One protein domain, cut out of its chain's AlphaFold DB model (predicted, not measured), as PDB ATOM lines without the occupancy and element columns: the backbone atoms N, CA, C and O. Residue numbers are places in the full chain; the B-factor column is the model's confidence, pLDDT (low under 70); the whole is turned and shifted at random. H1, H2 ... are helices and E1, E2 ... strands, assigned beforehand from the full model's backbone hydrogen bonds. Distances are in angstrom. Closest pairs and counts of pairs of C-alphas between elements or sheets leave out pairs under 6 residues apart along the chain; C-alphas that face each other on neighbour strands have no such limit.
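AT A GLANCE: This is residues 105 to 201 of the 286 residues of the protein "Thioredoxin_16 domain-containing protein" of Chilo suppressalis (UniProt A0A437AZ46). A wall of four strands, twisted from edge to edge, has three separate helices spread along one side: H2 toward the E2 edge, H3 toward the E4 edge, and H1 set off from the sheet between them. The other side has no named helix. The printed part has 97 residues, with three named helices and four named strands in the order E1 H1 E2 H2 E3 E4 H3. The sheet is mixed, in the order E2 E3 E1 E4, and the class is mixed, helices and strands. The whole is compact, with a radius of gyration of the C-alphas of 13.1 A and spans of 36 by 30 by 21 A.

HOW THE PARTS SIT: E1, residues 105 to 109, is an inner strand. A short link leads to H1, residues 118 to 122, which is not on the sheet; its closest C-alpha pair with E2, residues 129 to 135, is Met 122 and Val 129, 7.8 A apart. E1, H1 and E2 form a split strand-helix-strand unit, two strands running the same way with another strand between them, here E3, residues 163 to 169; its crossover is right-handed. A tight link joins E2 to H2, residues 141 to 153, which only grazes the sheet with residues 143 to 151. E2, H2 and E3 form a strand-helix-strand unit, two parallel neighbours joined through a helix, with a left-handed crossover. E3 is parallel to E2 at 20 degrees, with N 132 and O 165 at 2.9 A, within hydrogen-bond range. E3 is also parallel to E1 at 20 degrees, with N 107 and O 166 at 2.8 A. E4, residues 177 to 179, is antiparallel to E1 at 166 degrees, with N 108 and O 177 at 2.8 A. Residues 177 to 178 of E4 also pair, antiparallel, with residues 187 to 188. H3, residues 190 to 200, only grazes the sheet with residues 190 to 196; the closest C-alphas of E4 and H3, those of Leu 178 and Ile 193, are 6.6 A apart. H1 and H3 are apart, but only just, at 8.4 A. Every O i to N i+4 pair is within hydrogen-bond range in H1 and H3, and 6 of 9 are in H2.

IN THESE COORDINATES: E1 begins at C-alpha 105, (131.951, 130.899, 173.977). E2 is 19.5 A long and E3 19.3 A. H2, 19.8 A long, begins at C-alpha 141, (127.185, 150.557, 190.298). H3 is 15.5 A long and ends at C-alpha 200, (129.383, 118.548, 176.544).

THE WHOLE: The two C-alphas farthest apart, those of Thr 126 and Thr 140, are 35.8 A apart. The printed part has no cut and no long link. The mean pLDDT of the printed part is 87.3; residues 155 to 160 are under 70.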
ATOM      1  N   ILE A 105     133.297 131.020 173.433       91.88
ATOM      2  CA  ILE A 105     131.951 130.899 173.977       91.88
ATOM      3  C   ILE A 105     131.642 132.189 174.730       91.88
ATOM      4  O   ILE A 105     132.389 132.598 175.619       91.88
ATOM      5  N   VAL A 106     130.522 132.828 174.405       93.88
ATOM      6  CA  VAL A 106     130.085 134.060 175.067       93.88
ATOM      7  C   VAL A 106     128.858 133.761 175.912       93.88
ATOM      8  O   VAL A 106     127.817 133.375 175.388       93.88
ATOM      9  N   LEU A 107     128.961 133.976 177.219       95.12
ATOM     10  CA  LEU A 107     127.845 133.866 178.149       95.12
ATOM     11  C   LEU A 107     127.449 135.264 178.623       95.12
ATOM     12  O   LEU A 107     128.163 135.913 179.390       95.12
ATOM     13  N   LYS A 108     126.290 135.729 178.166       95.44
ATOM     14  CA  LYS A 108     125.667 136.964 178.629       95.44
ATOM     15  C   LYS A 108     124.791 136.657 179.841       95.44
ATOM     16  O   LYS A 108     123.943 135.771 179.794       95.44
ATOM     17  N   VAL A 109     125.000 137.400 180.919       95.00
ATOM     18  CA  VAL A 109     124.434 137.124 182.242       95.00
ATOM     19  C   VAL A 109     123.745 138.366 182.782       95.00
ATOM     20  O   VAL A 109     124.312 139.462 182.737       95.00
ATOM     21  N   ASN A 110     122.566 138.189 183.375       92.56
ATOM     22  CA  ASN A 110     121.941 139.234 184.173       92.56
ATOM     23  C   ASN A 110     122.575 139.283 185.583       92.56
ATOM     24  O   ASN A 110     122.619 138.255 186.257       92.56
ATOM     25  N   PRO A 111     123.035 140.445 186.086       91.44
ATOM     26  CA  PRO A 111     123.647 140.543 187.418       91.44
ATOM     27  C   PRO A 111     122.745 140.110 188.593       91.44
ATOM     28  O   PRO A 111     123.236 139.806 189.689       91.44
ATOM     29  N   ASP A 112     121.426 140.094 188.399       88.75
ATOM     30  CA  ASP A 112     120.480 139.611 189.404       88.75
ATOM     31  C   ASP A 112     120.529 138.081 189.533       88.75
ATOM     32  O   ASP A 112     120.443 137.586 190.660       88.75
ATOM     33  N   ASN A 113     120.824 137.375 188.434       89.50
ATOM     34  CA  ASN A 113     120.910 135.915 188.334       89.50
ATOM     35  C   ASN A 113     122.309 135.476 187.857       89.50
ATOM     36  O   ASN A 113     122.543 135.183 186.685       89.50
ATOM     37  N   LEU A 114     123.258 135.412 188.785       92.56
ATOM     38  CA  LEU A 114     124.628 134.966 188.548       92.56
ATOM     39  C   LEU A 114     124.709 133.442 188.319       92.56
ATOM     40  O   LEU A 114     123.977 132.692 188.968       92.56
ATOM     41  N   PRO A 115     125.608 132.961 187.442       93.25
ATOM     42  CA  PRO A 115     125.692 131.559 187.050       93.25
ATOM     43  C   PRO A 115     126.624 130.772 187.984       93.25
ATOM     44  O   PRO A 115     127.735 130.390 187.614       93.25
ATOM     45  N   TRP A 116     126.174 130.500 189.211       92.25
ATOM     46  CA  TRP A 116     126.931 129.709 190.195       92.25
ATOM     47  C   TRP A 116     127.181 128.269 189.741       92.25
ATOM     48  O   TRP A 116     128.140 127.639 190.176       92.25
ATOM     49  N   TYR A 117     126.367 127.759 188.819       92.56
ATOM     50  CA  TYR A 117     126.583 126.449 188.213       92.56
ATOM     51  C   TYR A 117     127.928 126.331 187.475       92.56
ATOM     52  O   TYR A 117     128.428 125.221 187.320       92.56
ATOM     53  N   LEU A 118     128.548 127.441 187.046       91.81
ATOM     54  CA  LEU A 118     129.838 127.385 186.355       91.81
ATOM     55  C   LEU A 118     130.962 126.837 187.239       91.81
ATOM     56  O   LEU A 118     131.865 126.188 186.719       91.81
ATOM     57  N   PHE A 119     130.902 127.042 188.559       89.75
ATOM     58  CA  PHE A 119     131.926 126.542 189.483       89.75
ATOM     59  C   PHE A 119     132.063 125.021 189.451       89.75
ATOM     60  O   PHE A 119     133.166 124.510 189.630       89.75
ATOM     61  N   VAL A 120     130.971 124.304 189.170       90.75
ATOM     62  CA  VAL A 120     130.988 122.843 189.020       90.75
ATOM     63  C   VAL A 120     131.919 122.441 187.874       90.75
ATOM     64  O   VAL A 120     132.743 121.548 188.037       90.75
ATOM     65  N   PHE A 121     131.852 123.158 186.751       88.31
ATOM     66  CA  PHE A 121     132.688 122.900 185.578       88.31
ATOM     67  C   PHE A 121     134.112 123.438 185.733       88.31
ATOM     68  O   PHE A 121     135.054 122.828 185.248       88.31
ATOM     69  N   MET A 122     134.295 124.556 186.437       85.25
ATOM     70  CA  MET A 122     135.624 125.138 186.659       85.25
ATOM     71  C   MET A 122     136.491 124.321 187.627       85.25
ATOM     72  O   MET A 122     137.715 124.375 187.542       85.25
ATOM     73  N   LYS A 123     135.876 123.582 188.560       84.38
ATOM     74  CA  LYS A 123     136.596 122.680 189.474       84.38
ATOM     75  C   LYS A 123     137.059 121.391 188.804       84.38
ATOM     76  O   LYS A 123     137.940 120.715 189.336       84.38
ATOM     77  N   ASP A 124     136.476 121.035 187.665       81.81
ATOM     78  CA  ASP A 124     136.882 119.848 186.934       81.81
ATOM     79  C   ASP A 124     138.236 120.084 186.254       81.81
ATOM     80  O   ASP A 124     138.357 120.828 185.282       81.81
ATOM     81  N   SER A 125     139.271 119.414 186.763       72.00
ATOM     82  CA  SER A 125     140.644 119.518 186.253       72.00
ATOM     83  C   SER A 125     140.805 119.137 184.774       72.00
ATOM     84  O   SER A 125     141.802 119.507 184.145       72.00
ATOM     85  N   THR A 126     139.844 118.400 184.209       80.19
ATOM     86  CA  THR A 126     139.849 118.024 182.792       80.19
ATOM     87  C   THR A 126     139.451 119.189 181.886       80.19
ATOM     88  O   THR A 126     139.871 119.236 180.726       80.19
ATOM     89  N   ILE A 127     138.709 120.166 182.417       80.00
ATOM     90  CA  ILE A 127     138.202 121.309 181.669       80.00
ATOM     91  C   ILE A 127     139.152 122.491 181.866       80.00
ATOM     92  O   ILE A 127     139.228 123.114 182.922       80.00
ATOM     93  N   LYS A 128     139.885 122.838 180.807       82.62
ATOM     94  CA  LYS A 128     140.745 124.025 180.781       82.62
ATOM     95  C   LYS A 128     140.038 125.115 179.988       82.62
ATOM     96  O   LYS A 128     139.820 124.942 178.790       82.62
ATOM     97  N   VAL A 129     139.713 126.222 180.651       84.75
ATOM     98  CA  VAL A 129     139.016 127.371 180.056       84.75
ATOM     99  C   VAL A 129     139.742 128.654 180.426       84.75
ATOM    100  O   VAL A 129     140.092 128.861 181.585       84.75
ATOM    101  N   ASN A 130     139.942 129.527 179.448       88.31
ATOM    102  CA  ASN A 130     140.399 130.889 179.670       88.31
ATOM    103  C   ASN A 130     139.180 131.792 179.855       88.31
ATOM    104  O   ASN A 130     138.321 131.860 178.976       88.31
ATOM    105  N   ILE A 131     139.093 132.473 180.995       88.81
ATOM    106  CA  ILE A 131     137.914 133.257 181.362       88.81
ATOM    107  C   ILE A 131     138.242 134.741 181.223       88.81
ATOM    108  O   ILE A 131     139.122 135.270 181.898       88.81
ATOM    109  N   SER A 132     137.494 135.431 180.368       91.12
ATOM    110  CA  SER A 132     137.468 136.894 180.308       91.12
ATOM    111  C   SER A 132     136.088 137.388 180.717       91.12
ATOM    112  O   SER A 132     135.089 136.693 180.533       91.12
ATOM    113  N   TRP A 133     136.006 138.575 181.307       93.06
ATOM    114  CA  TRP A 133     134.735 139.124 181.758       93.06
ATOM    115  C   TRP A 133     134.636 140.616 181.466       93.06
ATOM    116  O   TRP A 133     135.622 141.348 181.517       93.06
ATOM    117  N   HIS A 134     133.421 141.062 181.164       93.62
ATOM    118  CA  HIS A 134     133.101 142.443 180.838       93.62
ATOM    119  C   HIS A 134     131.803 142.855 181.525       93.62
ATOM    120  O   HIS A 134     130.876 142.056 181.675       93.62
ATOM    121  N   ILE A 135     131.722 144.124 181.912       94.25
ATOM    122  CA  ILE A 135     130.515 144.724 182.479       94.25
ATOM    123  C   ILE A 135     129.961 145.701 181.448       94.25
ATOM    124  O   ILE A 135     130.648 146.634 181.038       94.25
ATOM    125  N   HIS A 136     128.730 145.467 181.006       93.06
ATOM    126  CA  HIS A 136     128.044 146.345 180.067       93.06
ATOM    127  C   HIS A 136     127.558 147.618 180.774       93.06
ATOM    128  O   HIS A 136     127.177 147.577 181.946       93.06
ATOM    129  N   SER A 137     127.478 148.734 180.045       90.88
ATOM    130  CA  SER A 137     127.053 150.045 180.572       90.88
ATOM    131  C   SER A 137     125.659 150.046 181.214       90.88
ATOM    132  O   SER A 137     125.364 150.875 182.064       90.88
ATOM    133  N   SER A 138     124.809 149.078 180.862       91.00
ATOM    134  CA  SER A 138     123.479 148.862 181.458       91.00
ATOM    135  C   SER A 138     123.489 148.422 182.933       91.00
ATOM    136  O   SER A 138     122.429 148.259 183.537       91.00
ATOM    137  N   VAL A 139     124.649 148.086 183.499       91.75
ATOM    138  CA  VAL A 139     124.757 147.575 184.872       91.75
ATOM    139  C   VAL A 139     124.978 148.733 185.840       91.75
ATOM    140  O   VAL A 139     125.919 149.506 185.693       91.75
ATOM    141  N   THR A 140     124.123 148.838 186.858       91.25
ATOM    142  CA  THR A 140     124.247 149.863 187.904       91.25
ATOM    143  C   THR A 140     125.435 149.583 188.828       91.25
ATOM    144  O   THR A 140     125.798 148.429 189.068       91.25
ATOM    145  N   SER A 141     126.014 150.638 189.408       87.75
ATOM    146  CA  SER A 141     127.185 150.557 190.298       87.75
ATOM    147  C   SER A 141     126.976 149.647 191.518       87.75
ATOM    148  O   SER A 141     127.910 148.980 191.962       87.75
ATOM    149  N   GLU A 142     125.748 149.548 192.033       88.06
ATOM    150  CA  GLU A 142     125.387 148.646 193.135       88.06
ATOM    151  C   GLU A 142     125.591 147.169 192.768       88.06
ATOM    152  O   GLU A 142     126.179 146.400 193.534       88.06
ATOM    153  N   LYS A 143     125.166 146.773 191.561       90.06
ATOM    154  CA  LYS A 143     125.264 145.393 191.064       90.06
ATOM    155  C   LYS A 143     126.706 145.002 190.734       90.06
ATOM    156  O   LYS A 143     127.061 143.829 190.850       90.06
ATOM    157  N   VAL A 144     127.567 145.973 190.411       90.69
ATOM    158  CA  VAL A 144     129.001 145.744 190.147       90.69
ATOM    159  C   VAL A 144     129.702 145.103 191.344       90.69
ATOM    160  O   VAL A 144     130.478 144.168 191.155       90.69
ATOM    161  N   LYS A 145     129.391 145.513 192.582       90.00
ATOM    162  CA  LYS A 145     129.989 144.908 193.789       90.00
ATOM    163  C   LYS A 145     129.646 143.420 193.916       90.00
ATOM    164  O   LYS A 145     130.517 142.611 194.232       90.00
ATOM    165  N   LYS A 146     128.392 143.052 193.624       90.12
ATOM    166  CA  LYS A 146     127.920 141.656 193.621       90.12
ATOM    167  C   LYS A 146     128.654 140.829 192.557       90.12
ATOM    168  O   LYS A 146     129.103 139.725 192.851       90.12
ATOM    169  N   ILE A 147     128.833 141.387 191.356       91.75
ATOM    170  CA  ILE A 147     129.595 140.753 190.266       91.75
ATOM    171  C   ILE A 147     131.058 140.549 190.672       91.75
ATOM    172  O   ILE A 147     131.587 139.453 190.526       91.75
ATOM    173  N   GLN A 148     131.711 141.574 191.221       90.44
ATOM    174  CA  GLN A 148     133.105 141.478 191.661       90.44
ATOM    175  C   GLN A 148     133.291 140.411 192.746       90.44
ATOM    176  O   GLN A 148     134.264 139.665 192.701       90.44
ATOM    177  N   ALA A 149     132.358 140.300 193.696       88.75
ATOM    178  CA  ALA A 149     132.392 139.250 194.712       88.75
ATOM    179  C   ALA A 149     132.275 137.842 194.103       88.75
ATOM    180  O   ALA A 149     132.990 136.938 194.518       88.75
ATOM    181  N   PHE A 150     131.421 137.666 193.093       89.56
ATOM    182  CA  PHE A 150     131.305 136.411 192.347       89.56
ATOM    183  C   PHE A 150     132.584 136.076 191.570       89.56
ATOM    184  O   PHE A 150     133.079 134.954 191.654       89.56
ATOM    185  N   LEU A 151     133.164 137.058 190.876       88.94
ATOM    186  CA  LEU A 151     134.384 136.878 190.086       88.94
ATOM    187  C   LEU A 151     135.620 136.586 190.945       88.94
ATOM    188  O   LEU A 151     136.499 135.871 190.485       88.94
ATOM    189  N   LYS A 152     135.690 137.076 192.192       85.56
ATOM    190  CA  LYS A 152     136.795 136.745 193.116       85.56
ATOM    191  C   LYS A 152     136.942 135.242 193.357       85.56
ATOM    192  O   LYS A 152     138.055 134.778 193.578       85.56
ATOM    193  N   ASN A 153     135.837 134.503 193.314       76.62
ATOM    194  CA  ASN A 153     135.845 133.057 193.517       76.62
ATOM    195  C   ASN A 153     136.231 132.299 192.239       76.62
ATOM    196  O   ASN A 153     136.617 131.136 192.304       76.62
ATOM    197  N   ILE A 154     136.144 132.947 191.075       76.31
ATOM    198  CA  ILE A 154     136.586 132.391 189.800       76.31
ATOM    199  C   ILE A 154     138.101 132.603 189.723       76.31
ATOM    200  O   ILE A 154     138.585 133.649 189.296       76.31
ATOM    201  N   GLN A 155     138.868 131.622 190.205       62.00
ATOM    202  CA  GLN A 155     140.319 131.641 190.053       62.00
ATOM    203  C   GLN A 155     140.682 131.521 188.570       62.00
ATOM    204  O   GLN A 155     140.416 130.509 187.923       62.00
ATOM    205  N   ASN A 156     141.340 132.557 188.049       54.19
ATOM    206  CA  ASN A 156     142.014 132.521 186.759       54.19
ATOM    207  C   ASN A 156     143.250 131.630 186.875       54.19
ATOM    208  O   ASN A 156     144.373 132.120 187.005       54.19
ATOM    209  N   ASN A 157     143.067 130.316 186.805       52.09
ATOM    210  CA  ASN A 157     144.193 129.482 186.442       52.09
ATOM    211  C   ASN A 157     144.479 129.745 184.962       52.09
ATOM    212  O   ASN A 157     143.820 129.210 184.073       52.09
ATOM    213  N   SER A 158     145.428 130.653 184.724       48.16
ATOM    214  CA  SER A 158     145.963 130.999 183.410       48.16
ATOM    215  C   SER A 158     146.649 129.773 182.814       48.16
ATOM    216  O   SER A 158     147.858 129.573 182.915       48.16
ATOM    217  N   PHE A 159     145.847 128.892 182.234       55.41
ATOM    218  CA  PHE A 159     146.323 127.805 181.409       55.41
ATOM    219  C   PHE A 159     146.187 128.236 179.952       55.41
ATOM    220  O   PHE A 159     145.183 128.834 179.566       55.41
ATOM    221  N   LYS A 160     147.174 127.889 179.117       63.12
ATOM    222  CA  LYS A 160     147.018 127.893 177.655       63.12
ATOM    223  C   LYS A 160     145.907 126.903 177.300       63.12
ATOM    224  O   LYS A 160     146.160 125.714 177.113       63.12
ATOM    225  N   SER A 161     144.671 127.375 177.318       71.75
ATOM    226  CA  SER A 161     143.485 126.580 177.046       71.75
ATOM    227  C   SER A 161     142.998 126.856 175.630       71.75
ATOM    228  O   SER A 161     143.200 127.951 175.109       71.75
ATOM    229  N   LYS A 162     142.356 125.865 175.008       78.00
ATOM    230  CA  LYS A 162     141.766 126.018 173.672       78.00
ATOM    231  C   LYS A 162     140.406 126.725 173.696       78.00
ATOM    232  O   LYS A 162     139.935 127.123 172.643       78.00
ATOM    233  N   ILE A 163     139.778 126.854 174.869       85.38
ATOM    234  CA  ILE A 163     138.406 127.354 175.011       85.38
ATOM    235  C   ILE A 163     138.435 128.689 175.752       85.38
ATOM    236  O   ILE A 163     138.858 128.767 176.904       85.38
ATOM    237  N   ASN A 164     137.940 129.738 175.110       89.19
ATOM    238  CA  ASN A 164     137.785 131.061 175.694       89.19
ATOM    239  C   ASN A 164     136.324 131.278 176.097       89.19
ATOM    240  O   ASN A 164     135.450 131.384 175.239       89.19
ATOM    241  N   LEU A 165     136.053 131.378 177.398       91.31
ATOM    242  CA  LEU A 165     134.748 131.760 177.930       91.31
ATOM    243  C   LEU A 165     134.740 133.258 178.235       91.31
ATOM    244  O   LEU A 165     135.437 133.729 179.134       91.31
ATOM    245  N   ARG A 166     133.918 134.015 177.509       93.19
ATOM    246  CA  ARG A 166     133.683 135.438 177.757       93.19
ATOM    247  C   ARG A 166     132.376 135.634 178.518       93.19
ATOM    248  O   ARG A 166     131.298 135.400 177.975       93.19
ATOM    249  N   LEU A 167     132.462 136.119 179.751       94.56
ATOM    250  CA  LEU A 167     131.311 136.507 180.564       94.56
ATOM    251  C   LEU A 167     130.955 137.975 180.300       94.56
ATOM    252  O   LEU A 167     131.788 138.860 180.478       94.56
ATOM    253  N   ILE A 168     129.719 138.261 179.903       95.06
ATOM    254  CA  ILE A 168     129.242 139.635 179.700       95.06
ATOM    255  C   ILE A 168     128.075 139.896 180.642       95.06
ATOM    256  O   ILE A 168     126.976 139.385 180.441       95.06
ATOM    257  N   PHE A 169     128.292 140.728 181.655       95.12
ATOM    258  CA  PHE A 169     127.235 141.121 182.581       95.12
ATOM    259  C   PHE A 169     126.428 142.275 181.991       95.12
ATOM    260  O   PHE A 169     126.973 143.349 181.732       95.12
ATOM    261  N   SER A 170     125.132 142.068 181.770       93.69
ATOM    262  CA  SER A 170     124.234 143.048 181.155       93.69
ATOM    263  C   SER A 170     122.846 142.982 181.785       93.69
ATOM    264  O   SER A 170     122.305 141.902 181.979       93.69
ATOM    265  N   SER A 171     122.245 144.141 182.059       89.81
ATOM    266  CA  SER A 171     120.864 144.243 182.558       89.81
ATOM    267  C   SER A 171     119.836 144.359 181.422       89.81
ATOM    268  O   SER A 171     118.674 144.644 181.687       89.81
ATOM    269  N   ALA A 172     120.255 144.210 180.157       82.62
ATOM    270  CA  ALA A 172     119.387 144.420 178.995       82.62
ATOM    271  C   ALA A 172     118.366 143.289 178.779       82.62
ATOM    272  O   ALA A 172     117.300 143.527 178.221       82.62
ATOM    273  N   SER A 173     118.687 142.064 179.200       80.75
ATOM    274  CA  SER A 173     117.789 140.904 179.153       80.75
ATOM    275  C   SER A 173     117.608 140.329 180.556       80.75
ATOM    276  O   SER A 173     118.535 140.350 181.367       80.75
ATOM    277  N   MET A 174     116.412 139.818 180.858       81.06
ATOM    278  CA  MET A 174     116.176 139.089 182.112       81.06
ATOM    279  C   MET A 174     116.851 137.715 182.095       81.06
ATOM    280  O   MET A 174     117.460 137.321 183.085       81.06
ATOM    281  N   ASP A 175     116.775 137.018 180.961       88.88
ATOM    282  CA  ASP A 175     117.338 135.682 180.812       88.88
ATOM    283  C   ASP A 175     118.826 135.741 180.424       88.88
ATOM    284  O   ASP A 175     119.274 136.636 179.695       88.88
ATOM    285  N   SER A 176     119.589 134.759 180.914       93.12
ATOM    286  CA  SER A 176     120.973 134.529 180.489       93.12
ATOM    287  C   SER A 176     121.007 133.885 179.102       93.12
ATOM    288  O   SER A 176     120.157 133.052 178.785       93.12
ATOM    289  N   GLU A 177     122.002 134.238 178.294       94.94
ATOM    290  CA  GLU A 177     122.150 133.773 176.912       94.94
ATOM    291  C   GLU A 177     123.560 133.215 176.689       94.94
ATOM    292  O   GLU A 177     124.550 133.903 176.944       94.94
ATOM    293  N   LEU A 178     123.662 131.999 176.158       94.81
ATOM    294  CA  LEU A 178     124.919 131.399 175.717       94.81
ATOM    295  C   LEU A 178     125.006 131.436 174.189       94.81
ATOM    296  O   LEU A 178     124.128 130.921 173.497       94.81
ATOM    297  N   LYS A 179     126.082 132.020 173.663       93.31
ATOM    298  CA  LYS A 179     126.395 132.091 172.233       93.31
ATOM    299  C   LYS A 179     127.672 131.313 171.946       93.31
ATOM    300  O   LYS A 179     128.706 131.565 172.558       93.31
ATOM    301  N   LEU A 180     127.578 130.386 171.000       90.56
ATOM    302  CA  LEU A 180     128.683 129.533 170.545       90.56
ATOM    303  C   LEU A 180     129.409 130.126 169.331       90.56
ATOM    304  O   LEU A 180     130.546 129.783 169.042       90.56
ATOM    305  N   SER A 181     128.724 131.000 168.598       85.56
ATOM    306  CA  SER A 181     129.233 131.771 167.470       85.56
ATOM    307  C   SER A 181     128.402 133.049 167.326       85.56
ATOM    308  O   SER A 181     127.264 133.123 167.799       85.56
ATOM    309  N   SER A 182     128.941 134.062 166.651       79.00
ATOM    310  CA  SER A 182     128.225 135.308 166.347       79.00
ATOM    311  C   SER A 182     126.970 135.085 165.497       79.00
ATOM    312  O   SER A 182     126.008 135.836 165.634       79.00
ATOM    313  N   LEU A 183     126.969 134.041 164.662       79.62
ATOM    314  CA  LEU A 183     125.875 133.698 163.747       79.62
ATOM    315  C   LEU A 183     124.920 132.630 164.307       79.62
ATOM    316  O   LEU A 183     123.885 132.357 163.706       79.62
ATOM    317  N   SER A 184     125.259 132.004 165.440       83.81
ATOM    318  CA  SER A 184     124.427 130.952 166.037       83.81
ATOM    319  C   SER A 184     123.254 131.530 166.825       83.81
ATOM    320  O   SER A 184     123.403 132.538 167.522       83.81
ATOM    321  N   VAL A 185     122.110 130.843 166.786       89.88
ATOM    322  CA  VAL A 185     120.975 131.126 167.675       89.88
ATOM    323  C   VAL A 185     121.417 130.907 169.132       89.88
ATOM    324  O   VAL A 185     121.979 129.850 169.431       89.88
ATOM    325  N   PRO A 186     121.206 131.876 170.041       93.25
ATOM    326  CA  PRO A 186     121.629 131.738 171.430       93.25
ATOM    327  C   PRO A 186     120.797 130.691 172.175       93.25
ATOM    328  O   PRO A 186     119.582 130.604 172.002       93.25
ATOM    329  N   ILE A 187     121.441 129.954 173.081       94.56
ATOM    330  CA  ILE A 187     120.747 129.121 174.067       94.56
ATOM    331  C   ILE A 187     120.332 130.030 175.224       94.56
ATOM    332  O   ILE A 187     121.180 130.645 175.871       94.56
ATOM    333  N   VAL A 188     119.028 130.122 175.476       94.50
ATOM    334  CA  VAL A 188     118.452 131.059 176.449       94.50
ATOM    335  C   VAL A 188     117.978 130.326 177.702       94.50
ATOM    336  O   VAL A 188     117.322 129.286 177.619       94.50
ATOM    337  N   GLY A 189     118.266 130.907 178.866       93.50
ATOM    338  CA  GLY A 189     117.838 130.423 180.178       93.50
ATOM    339  C   GLY A 189     118.899 129.574 180.876       93.50
ATOM    340  O   GLY A 189     119.531 128.712 180.263       93.50
ATOM    341  N   SER A 190     119.081 129.793 182.181       93.50
ATOM    342  CA  SER A 190     120.154 129.158 182.959       93.50
ATOM    343  C   SER A 190     120.077 127.625 182.938       93.50
ATOM    344  O   SER A 190     121.089 126.957 182.751       93.50
ATOM    345  N   VAL A 191     118.865 127.072 183.036       95.50
ATOM    346  CA  VAL A 191     118.610 125.625 183.010       95.50
ATOM    347  C   VAL A 191     118.964 125.009 181.656       95.50
ATOM    348  O   VAL A 191     119.574 123.946 181.605       95.50
ATOM    349  N   ASN A 192     118.645 125.681 180.549       95.12
ATOM    350  CA  ASN A 192     118.972 125.184 179.208       95.12
ATOM    351  C   ASN A 192     120.475 125.242 178.936       95.12
ATOM    352  O   ASN A 192     121.040 124.315 178.359       95.12
ATOM    353  N   ILE A 193     121.132 126.302 179.408       95.50
ATOM    354  CA  ILE A 193     122.591 126.417 179.381       95.50
ATOM    355  C   ILE A 193     123.217 125.276 180.190       95.50
ATOM    356  O   ILE A 193     124.155 124.636 179.726       95.50
ATOM    357  N   LEU A 194     122.664 124.962 181.363       95.25
ATOM    358  CA  LEU A 194     123.138 123.864 182.200       95.25
ATOM    359  C   LEU A 194     122.946 122.490 181.538       95.25
ATOM    360  O   LEU A 194     123.864 121.670 181.581       95.25
ATOM    361  N   ARG A 195     121.800 122.249 180.883       95.31
ATOM    362  CA  ARG A 195     121.560 121.041 180.069       95.31
ATOM    363  C   ARG A 195     122.634 120.907 178.991       95.31
ATOM    364  O   ARG A 195     123.278 119.867 178.896       95.31
ATOM    365  N   TYR A 196     122.889 121.979 178.243       93.25
ATOM    366  CA  TYR A 196     123.922 122.002 177.206       93.25
ATOM    367  C   TYR A 196     125.323 121.699 177.758       93.25
ATOM    368  O   TYR A 196     126.025 120.847 177.216       93.25
ATOM    369  N   LEU A 197     125.720 122.336 178.863       92.00
ATOM    370  CA  LEU A 197     127.021 122.083 179.491       92.00
ATOM    371  C   LEU A 197     127.153 120.639 179.991       92.00
ATOM    372  O   LEU A 197     128.214 120.042 179.837       92.00
ATOM    373  N   SER A 198     126.078 120.057 180.524       92.69
ATOM    374  CA  SER A 198     126.068 118.658 180.977       92.69
ATOM    375  C   SER A 198     126.208 117.672 179.812       92.69
ATOM    376  O   SER A 198     126.821 116.622 179.965       92.69
ATOM    377  N   LEU A 199     125.701 118.020 178.623       91.06
ATOM    378  CA  LEU A 199     125.880 117.217 177.408       91.06
ATOM    379  C   LEU A 199     127.312 117.265 176.869       91.06
ATOM    380  O   LEU A 199     127.811 116.256 176.373       91.06
ATOM    381  N   ILE A 200     127.975 118.421 176.953       87.38
ATOM    382  CA  ILE A 200     129.383 118.548 176.544       87.38
ATOM    383  C   ILE A 200     130.310 117.865 177.552       87.38
ATOM    384  O   ILE A 200     131.290 117.233 177.158       87.38
ATOM    385  N   TYR A 201     130.002 117.994 178.844       87.81
ATOM    386  CA  TYR A 201     130.829 117.519 179.950       87.81
ATOM    387  C   TYR A 201     130.078 116.487 180.816       87.81
ATOM    388  O   TYR A 201     129.812 116.736 181.996       87.81
TER     389      TYR A 201